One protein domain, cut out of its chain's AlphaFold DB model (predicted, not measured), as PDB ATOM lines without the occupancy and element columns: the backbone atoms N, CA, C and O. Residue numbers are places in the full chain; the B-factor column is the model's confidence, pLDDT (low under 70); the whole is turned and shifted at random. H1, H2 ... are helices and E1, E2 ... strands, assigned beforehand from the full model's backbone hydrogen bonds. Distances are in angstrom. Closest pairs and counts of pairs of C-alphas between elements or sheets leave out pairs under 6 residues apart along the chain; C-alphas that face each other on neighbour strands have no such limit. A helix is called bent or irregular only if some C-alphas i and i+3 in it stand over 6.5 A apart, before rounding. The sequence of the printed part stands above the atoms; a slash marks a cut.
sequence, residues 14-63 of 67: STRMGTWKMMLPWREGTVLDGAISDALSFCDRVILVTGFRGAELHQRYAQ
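What this domain is: This is residues 14 to 63 of the 67 residues of the protein "Molybdenum hydroxylase accessory protein, YgfJ family" of Raoultella terrigena (UniProt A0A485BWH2). This is a small, open zigzag of three pieces: the chain runs one way along helix H1, turns back along strand E1, and turns again along helix H2, with E1 at the corner of a loose triangle and a gap between the two helices. A long unnamed stretch, residues 14 to 30, leads into H1 and holds a small turn paired on itself, while residues 38 to 44 stick out at the other end of H1. The printed part has 50 residues with two named helices and one named strand, in the order H1, E1, H2; the class is mixed, helices and strands, with 23 residues, under half, in named elements. It is only just compact, close to loose, with a radius of gyration of the C-alphas of 11.4 A, and it spans 33 by 23 by 17 A.

How they stand to each other: H1, residues 31 to 40, is the longest helix by residues. E1, residues 45 to 49, has 3 pairs of C-alphas with H1 within 8 A; their closest C-alphas, those of Leu 40 and Val 46, are 6.7 A apart, and the centres of H1 and E1 are 10.4 A apart. E1 pairs with no named strand. H2, residues 54 to 61, and E1 are near each other, with 6 pairs of C-alphas within 10 A but no pair within 8 A. H1 and H2 are apart. Before H1, residues 25 to 26 pair with residues 29 to 30, antiparallel, in stretches too short to be named. In H1 and H2 every O i to N i+4 pair is within hydrogen-bond range, and neither helix is bent.

Where its parts are: H1 is 14.5 A long from first to last C-alpha, beginning at C-alpha 31 (-32.108, -29.344, 41.247) and ending at C-alpha 40 (-25.139, -41.300, 36.982), with y falling along it. E1 is 12.8 A long, from Arg 45 to Val 49, and y rises along it to C-alpha 49 at (-17.127, -28.501, 39.253). H2 is 10.4 A long, from Gly 54 to Tyr 61, and y falls again, to C-alpha 61 at (-21.791, -34.829, 48.029).

The domain as a whole: The two C-alphas farthest apart are those of Gly 18 and Asp 44, 33.5 A. The C-alphas of Ser 14 and Gln 63, the first and last printed, are 24.7 A apart. The printed part has no cut. The links from H1 to E1 and from E1 to H2 are tight, with 4 residues each. Residues 38 to 44, of which 38 to 40 belong to H1, stand free. The C-alphas of residues 14 to 30 lie 5 to 18 A from the mean of the C-alphas. The mean pLDDT of the printed part is 95.3, and no printed residue is under 70.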
ATOM      1  N   SER A  14     -25.623 -17.710  41.188       95.19
ATOM      2  CA  SER A  14     -27.085 -17.613  40.983       95.19
ATOM      3  C   SER A  14     -27.695 -16.214  41.209       95.19
ATOM      4  O   SER A  14     -28.868 -16.101  41.548       95.19
ATOM      5  N   THR A  15     -26.942 -15.137  40.951       95.00
ATOM      6  CA  THR A  15     -27.347 -13.738  41.230       95.00
ATOM      7  C   THR A  15     -28.695 -13.327  40.642       95.00
ATOM      8  O   THR A  15     -29.476 -12.663  41.310       95.00
ATOM      9  N   ARG A  16     -29.008 -13.763  39.417       94.88
ATOM     10  CA  ARG A  16     -30.292 -13.470  38.754       94.88
ATOM     11  C   ARG A  16     -31.493 -14.155  39.407       94.88
ATOM     12  O   ARG A  16     -32.601 -13.659  39.280       94.88
ATOM     13  N   MET A  17     -31.285 -15.292  40.070       92.19
ATOM     14  CA  MET A  17     -32.362 -16.030  40.732       92.19
ATOM     15  C   MET A  17     -32.600 -15.537  42.168       92.19
ATOM     16  O   MET A  17     -33.584 -15.929  42.785       92.19
ATOM     17  N   GLY A  18     -31.688 -14.733  42.734       91.69
ATOM     18  CA  GLY A  18     -31.761 -14.235  44.117       91.69
ATOM     19  C   GLY A  18     -31.606 -15.309  45.205       91.69
ATOM     20  O   GLY A  18     -31.464 -14.988  46.378       91.69
ATOM     21  N   THR A  19     -31.591 -16.585  44.822       93.62
ATOM     22  CA  THR A  19     -31.405 -17.749  45.685       93.62
ATOM     23  C   THR A  19     -30.464 -18.746  45.022       93.62
ATOM     24  O   THR A  19     -30.229 -18.710  43.808       93.62
ATOM     25  N   TRP A  20     -29.894 -19.648  45.815       94.88
ATOM     26  CA  TRP A  20     -28.899 -20.591  45.331       94.88
ATOM     27  C   TRP A  20     -29.550 -21.693  44.489       94.88
ATOM     28  O   TRP A  20     -30.084 -22.665  45.021       94.88
ATOM     29  N   LYS A  21     -29.466 -21.549  43.157       95.12
ATOM     30  CA  LYS A  21     -30.140 -22.416  42.175       95.12
ATOM     31  C   LYS A  21     -29.928 -23.903  42.440       95.12
ATOM     32  O   LYS A  21     -30.867 -24.672  42.284       95.12
ATOM     33  N   MET A  22     -28.709 -24.293  42.813       96.00
ATOM     34  CA  MET A  22     -28.355 -25.702  42.992       96.00
ATOM     35  C   MET A  22     -29.207 -26.369  44.070       96.00
ATOM     36  O   MET A  22     -29.588 -27.519  43.901       96.00
ATOM     37  N   MET A  23     -29.536 -25.633  45.135       96.25
ATOM     38  CA  MET A  23     -30.286 -26.139  46.285       96.25
ATOM     39  C   MET A  23     -31.785 -25.843  46.215       96.25
ATOM     40  O   MET A  23     -32.489 -26.051  47.202       96.25
ATOM     41  N   LEU A  24     -32.291 -25.353  45.081       96.75
ATOM     42  CA  LEU A  24     -33.731 -25.204  44.910       96.75
ATOM     43  C   LEU A  24     -34.422 -26.570  45.008       96.75
ATOM     44  O   LEU A  24     -33.911 -27.519  44.406       96.75
ATOM     45  N   PRO A  25     -35.569 -26.673  45.707       96.56
ATOM     46  CA  PRO A  25     -36.338 -27.908  45.774       96.56
ATOM     47  C   PRO A  25     -36.730 -28.405  44.381       96.56
ATOM     48  O   PRO A  25     -37.207 -27.635  43.545       96.56
ATOM     49  N   TRP A  26     -36.531 -29.696  44.138       95.88
ATOM     50  CA  TRP A  26     -36.921 -30.367  42.907       95.88
ATOM     51  C   TRP A  26     -37.184 -31.844  43.192       95.88
ATOM     52  O   TRP A  26     -36.265 -32.589  43.538       95.88
ATOM     53  N   ARG A  27     -38.443 -32.272  43.023       93.81
ATOM     54  CA  ARG A  27     -38.904 -33.624  43.390       93.81
ATOM     55  C   ARG A  27     -38.529 -33.943  44.851       93.81
ATOM     56  O   ARG A  27     -38.757 -33.105  45.716       93.81
ATOM     57  N   GLU A  28     -37.929 -35.105  45.107       93.00
ATOM     58  CA  GLU A  28     -37.518 -35.579  46.441       93.00
ATOM     59  C   GLU A  28     -36.213 -34.944  46.964       93.00
ATOM     60  O   GLU A  28     -35.706 -35.317  48.021       93.00
ATOM     61  N   GLY A  29     -35.626 -33.997  46.229       95.56
ATOM     62  CA  GLY A  29     -34.359 -33.379  46.600       95.56
ATOM     63  C   GLY A  29     -34.221 -31.973  46.045       95.56
ATOM     64  O   GLY A  29     -35.119 -31.138  46.152       95.56
ATOM     65  N   THR A  30     -33.057 -31.694  45.479       97.44
ATOM     66  CA  THR A  30     -32.721 -30.410  44.869       97.44
ATOM     67  C   THR A  30     -32.499 -30.537  43.369       97.44
ATOM     68  O   THR A  30     -32.318 -31.631  42.834       97.44
ATOM     69  N   VAL A  31     -32.470 -29.400  42.673       96.94
ATOM     70  CA  VAL A  31     -32.108 -29.344  41.247       96.94
ATOM     71  C   VAL A  31     -30.781 -30.064  40.983       96.94
ATOM     72  O   VAL A  31     -30.664 -30.789  39.995       96.94
ATOM     73  N   LEU A  32     -29.786 -29.886  41.859       97.00
ATOM     74  CA  LEU A  32     -28.486 -30.534  41.699       97.00
ATOM     75  C   LEU A  32     -28.529 -32.038  42.018       97.00
ATOM     76  O   LEU A  32     -27.870 -32.806  41.325       97.00
ATOM     77  N   ASP A  33     -29.348 -32.464  42.984       96.81
ATOM     78  CA  ASP A  33     -29.572 -33.890  43.272       96.81
ATOM     79  C   ASP A  33     -30.138 -34.618  42.041       96.81
ATOM     80  O   ASP A  33     -29.627 -35.665  41.646       96.81
ATOM     81  N   GLY A  34     -31.144 -34.026  41.387       96.31
ATOM     82  CA  GLY A  34     -31.721 -34.572  40.155       96.31
ATOM     83  C   GLY A  34     -30.703 -34.649  39.016       96.31
ATOM     84  O   GLY A  34     -30.566 -35.692  38.386       96.31
ATOM     85  N   ALA A  35     -29.929 -33.583  38.796       96.81
ATOM     86  CA  ALA A  35     -28.918 -33.556  37.738       96.81
ATOM     87  C   ALA A  35     -27.808 -34.604  37.936       96.81
ATOM     88  O   ALA A  35     -27.362 -35.215  36.966       96.81
ATOM     89  N   ILE A  36     -27.362 -34.822  39.180       96.62
ATOM     90  CA  ILE A  36     -26.367 -35.856  39.507       96.62
ATOM     91  C   ILE A  36     -26.957 -37.253  39.282       96.62
ATOM     92  O   ILE A  36     -26.311 -38.075  38.636       96.62
ATOM     93  N   SER A  37     -28.178 -37.506  39.765       95.81
ATOM     94  CA  SER A  37     -28.873 -38.786  39.576       95.81
ATOM     95  C   SER A  37     -29.055 -39.120  38.092       95.81
ATOM     96  O   SER A  37     -28.711 -40.218  37.656       95.81
ATOM     97  N   ASP A  38     -29.544 -38.168  37.295       95.88
ATOM     98  CA  ASP A  38     -29.760 -38.365  35.861       95.88
ATOM     99  C   ASP A  38     -28.436 -38.635  35.134       95.88
ATOM    100  O   ASP A  38     -28.362 -39.530  34.292       95.88
ATOM    101  N   ALA A  39     -27.362 -37.922  35.489       96.94
ATOM    102  CA  ALA A  39     -26.044 -38.160  34.911       96.94
ATOM    103  C   ALA A  39     -25.497 -39.553  35.266       96.94
ATOM    104  O   ALA A  39     -25.023 -40.259  34.377       96.94
ATOM    105  N   LEU A  40     -25.597 -39.978  36.529       95.69
ATOM    106  CA  LEU A  40     -25.139 -41.300  36.982       95.69
ATOM    107  C   LEU A  40     -25.985 -42.455  36.435       95.69
ATOM    108  O   LEU A  40     -25.495 -43.577  36.353       95.69
ATOM    109  N   SER A  41     -27.220 -42.200  35.986       96.06
ATOM    110  CA  SER A  41     -28.027 -43.220  35.300       96.06
ATOM    111  C   SER A  41     -27.411 -43.692  33.972       96.06
ATOM    112  O   SER A  41     -27.763 -44.759  33.466       96.06
ATOM    113  N   PHE A  42     -26.482 -42.913  33.403       95.44
ATOM    114  CA  PHE A  42     -25.847 -43.199  32.118       95.44
ATOM    115  C   PHE A  42     -24.312 -43.166  32.149       95.44
ATOM    116  O   PHE A  42     -23.676 -43.924  31.408       95.44
ATOM    117  N   CYS A  43     -23.712 -42.278  32.938       97.00
ATOM    118  CA  CYS A  43     -22.268 -42.088  33.048       97.00
ATOM    119  C   CYS A  43     -21.682 -42.913  34.194       97.00
ATOM    120  O   CYS A  43     -22.296 -43.060  35.244       97.00
ATOM    121  N   ASP A  44     -20.447 -43.372  34.017       95.88
ATOM    122  CA  ASP A  44     -19.719 -44.139  35.032       95.88
ATOM    123  C   ASP A  44     -19.270 -43.248  36.204       95.88
ATOM    124  O   ASP A  44     -19.012 -43.725  37.309       95.88
ATOM    125  N   ARG A  45     -19.153 -41.935  35.959       95.69
ATOM    126  CA  ARG A  45     -18.717 -40.945  36.945       95.69
ATOM    127  C   ARG A  45     -19.266 -39.557  36.642       95.69
ATOM    128  O   ARG A  45     -19.331 -39.129  35.489       95.69
ATOM    129  N   VAL A  46     -19.540 -38.811  37.709       96.75
ATOM    130  CA  VAL A  46     -19.767 -37.362  37.670       96.75
ATOM    131  C   VAL A  46     -18.566 -36.626  38.263       96.75
ATOM    132  O   VAL A  46     -18.066 -36.970  39.333       96.75
ATOM    133  N   ILE A  47     -18.116 -35.580  37.570       97.06
ATOM    134  CA  ILE A  47     -17.152 -34.593  38.054       97.06
ATOM    135  C   ILE A  47     -17.930 -33.306  38.327       97.06
ATOM    136  O   ILE A  47     -18.307 -32.574  37.409       97.06
ATOM    137  N   LEU A  48     -18.189 -33.039  39.607       97.19
ATOM    138  CA  LEU A  48     -18.877 -31.828  40.036       97.19
ATOM    139  C   LEU A  48     -17.875 -30.673  40.151       97.19
ATOM    140  O   LEU A  48     -17.036 -30.652  41.050       97.19
ATOM    141  N   VAL A  49     -17.975 -29.698  39.249       98.00
ATOM    142  CA  VAL A  49     -17.127 -28.501  39.253       98.00
ATOM    143  C   VAL A  49     -17.784 -27.436  40.122       98.00
ATOM    144  O   VAL A  49     -18.843 -26.905  39.780       98.00
ATOM    145  N   THR A  50     -17.160 -27.121  41.253       96.88
ATOM    146  CA  THR A  50     -17.702 -26.203  42.261       96.88
ATOM    147  C   THR A  50     -16.942 -24.874  42.306       96.88
ATOM    148  O   THR A  50     -15.877 -24.716  41.715       96.88
ATOM    149  N   GLY A  51     -17.538 -23.879  42.967       96.31
ATOM    150  CA  GLY A  51     -17.032 -22.508  43.067       96.31
ATOM    151  C   GLY A  51     -17.713 -21.786  44.221       96.31
ATOM    152  O   GLY A  51     -17.408 -22.073  45.377       96.31
ATOM    153  N   PHE A  52     -18.669 -20.891  43.939       96.56
ATOM    154  CA  PHE A  52     -19.478 -20.264  44.991       96.56
ATOM    155  C   PHE A  52     -20.121 -21.335  45.884       96.56
ATOM    156  O   PHE A  52     -20.838 -22.204  45.385       96.56
ATOM    157  N   ARG A  53     -19.851 -21.267  47.197       96.31
ATOM    158  CA  ARG A  53     -20.296 -22.257  48.198       96.31
ATOM    159  C   ARG A  53     -19.842 -23.695  47.901       96.31
ATOM    160  O   ARG A  53     -20.558 -24.670  48.128       96.31
ATOM    161  N   GLY A  54     -18.637 -23.834  47.341       97.00
ATOM    162  CA  GLY A  54     -18.069 -25.126  46.967       97.00
ATOM    163  C   GLY A  54     -17.791 -26.051  48.152       97.00
ATOM    164  O   GLY A  54     -17.906 -27.262  47.993       97.00
ATOM    165  N   ALA A  55     -17.497 -25.505  49.336       97.19
ATOM    166  CA  ALA A  55     -17.313 -26.292  50.554       97.19
ATOM    167  C   ALA A  55     -18.619 -26.975  50.987       97.19
ATOM    168  O   ALA A  55     -18.609 -28.159  51.313       97.19
ATOM    169  N   GLU A  56     -19.752 -26.275  50.915       97.12
ATOM    170  CA  GLU A  56     -21.062 -26.848  51.232       97.12
ATOM    171  C   GLU A  56     -21.485 -27.916  50.219       97.12
ATOM    172  O   GLU A  56     -22.036 -28.946  50.607       97.12
ATOM    173  N   LEU A  57     -21.191 -27.706  48.929       95.94
ATOM    174  CA  LEU A  57     -21.397 -28.739  47.909       95.94
ATOM    175  C   LEU A  57     -20.505 -29.955  48.159       95.94
ATOM    176  O   LEU A  57     -20.988 -31.082  48.101       95.94
ATOM    177  N   HIS A  58     -19.228 -29.740  48.475       95.25
ATOM    178  CA  HIS A  58     -18.317 -30.827  48.803       95.25
ATOM    179  C   HIS A  58     -18.826 -31.608  50.015       95.25
ATOM    180  O   HIS A  58     -18.981 -32.816  49.924       95.25
ATOM    181  N   GLN A  59     -19.192 -30.937  51.107       95.12
ATOM    182  CA  GLN A  59     -19.735 -31.595  52.294       95.12
ATOM    183  C   GLN A  59     -21.011 -32.396  51.989       95.12
ATOM    184  O   GLN A  59     -21.161 -33.510  52.490       95.12
ATOM    185  N   ARG A  60     -21.922 -31.859  51.165       94.12
ATOM    186  CA  ARG A  60     -23.179 -32.532  50.802       94.12
ATOM    187  C   ARG A  60     -22.956 -33.791  49.956       94.12
ATOM    188  O   ARG A  60     -23.667 -34.769  50.166       94.12
ATOM    189  N   TYR A  61     -22.001 -33.764  49.023       93.62
ATOM    190  CA  TYR A  61     -21.791 -34.829  48.029       93.62
ATOM    191  C   TYR A  61     -20.513 -35.659  48.237       93.62
ATOM    192  O   TYR A  61     -20.225 -36.542  47.437       93.62
ATOM    193  N   ALA A  62     -19.743 -35.415  49.303       88.12
ATOM    194  CA  ALA A  62     -18.533 -36.180  49.617       88.12
ATOM    195  C   ALA A  62     -18.823 -37.628  50.041       88.12
ATOM    196  O   ALA A  62     -17.915 -38.457  50.013       88.12
ATOM    197  N   GLN A  63     -20.059 -37.946  50.440       77.44
ATOM    198  CA  GLN A  63     -20.439 -39.308  50.801       77.44
ATOM    199  C   GLN A  63     -21.178 -39.998  49.647       77.44
ATOM    200  O   GLN A  63     -22.228 -39.506  49.232       77.44
TER     201      GLN A  63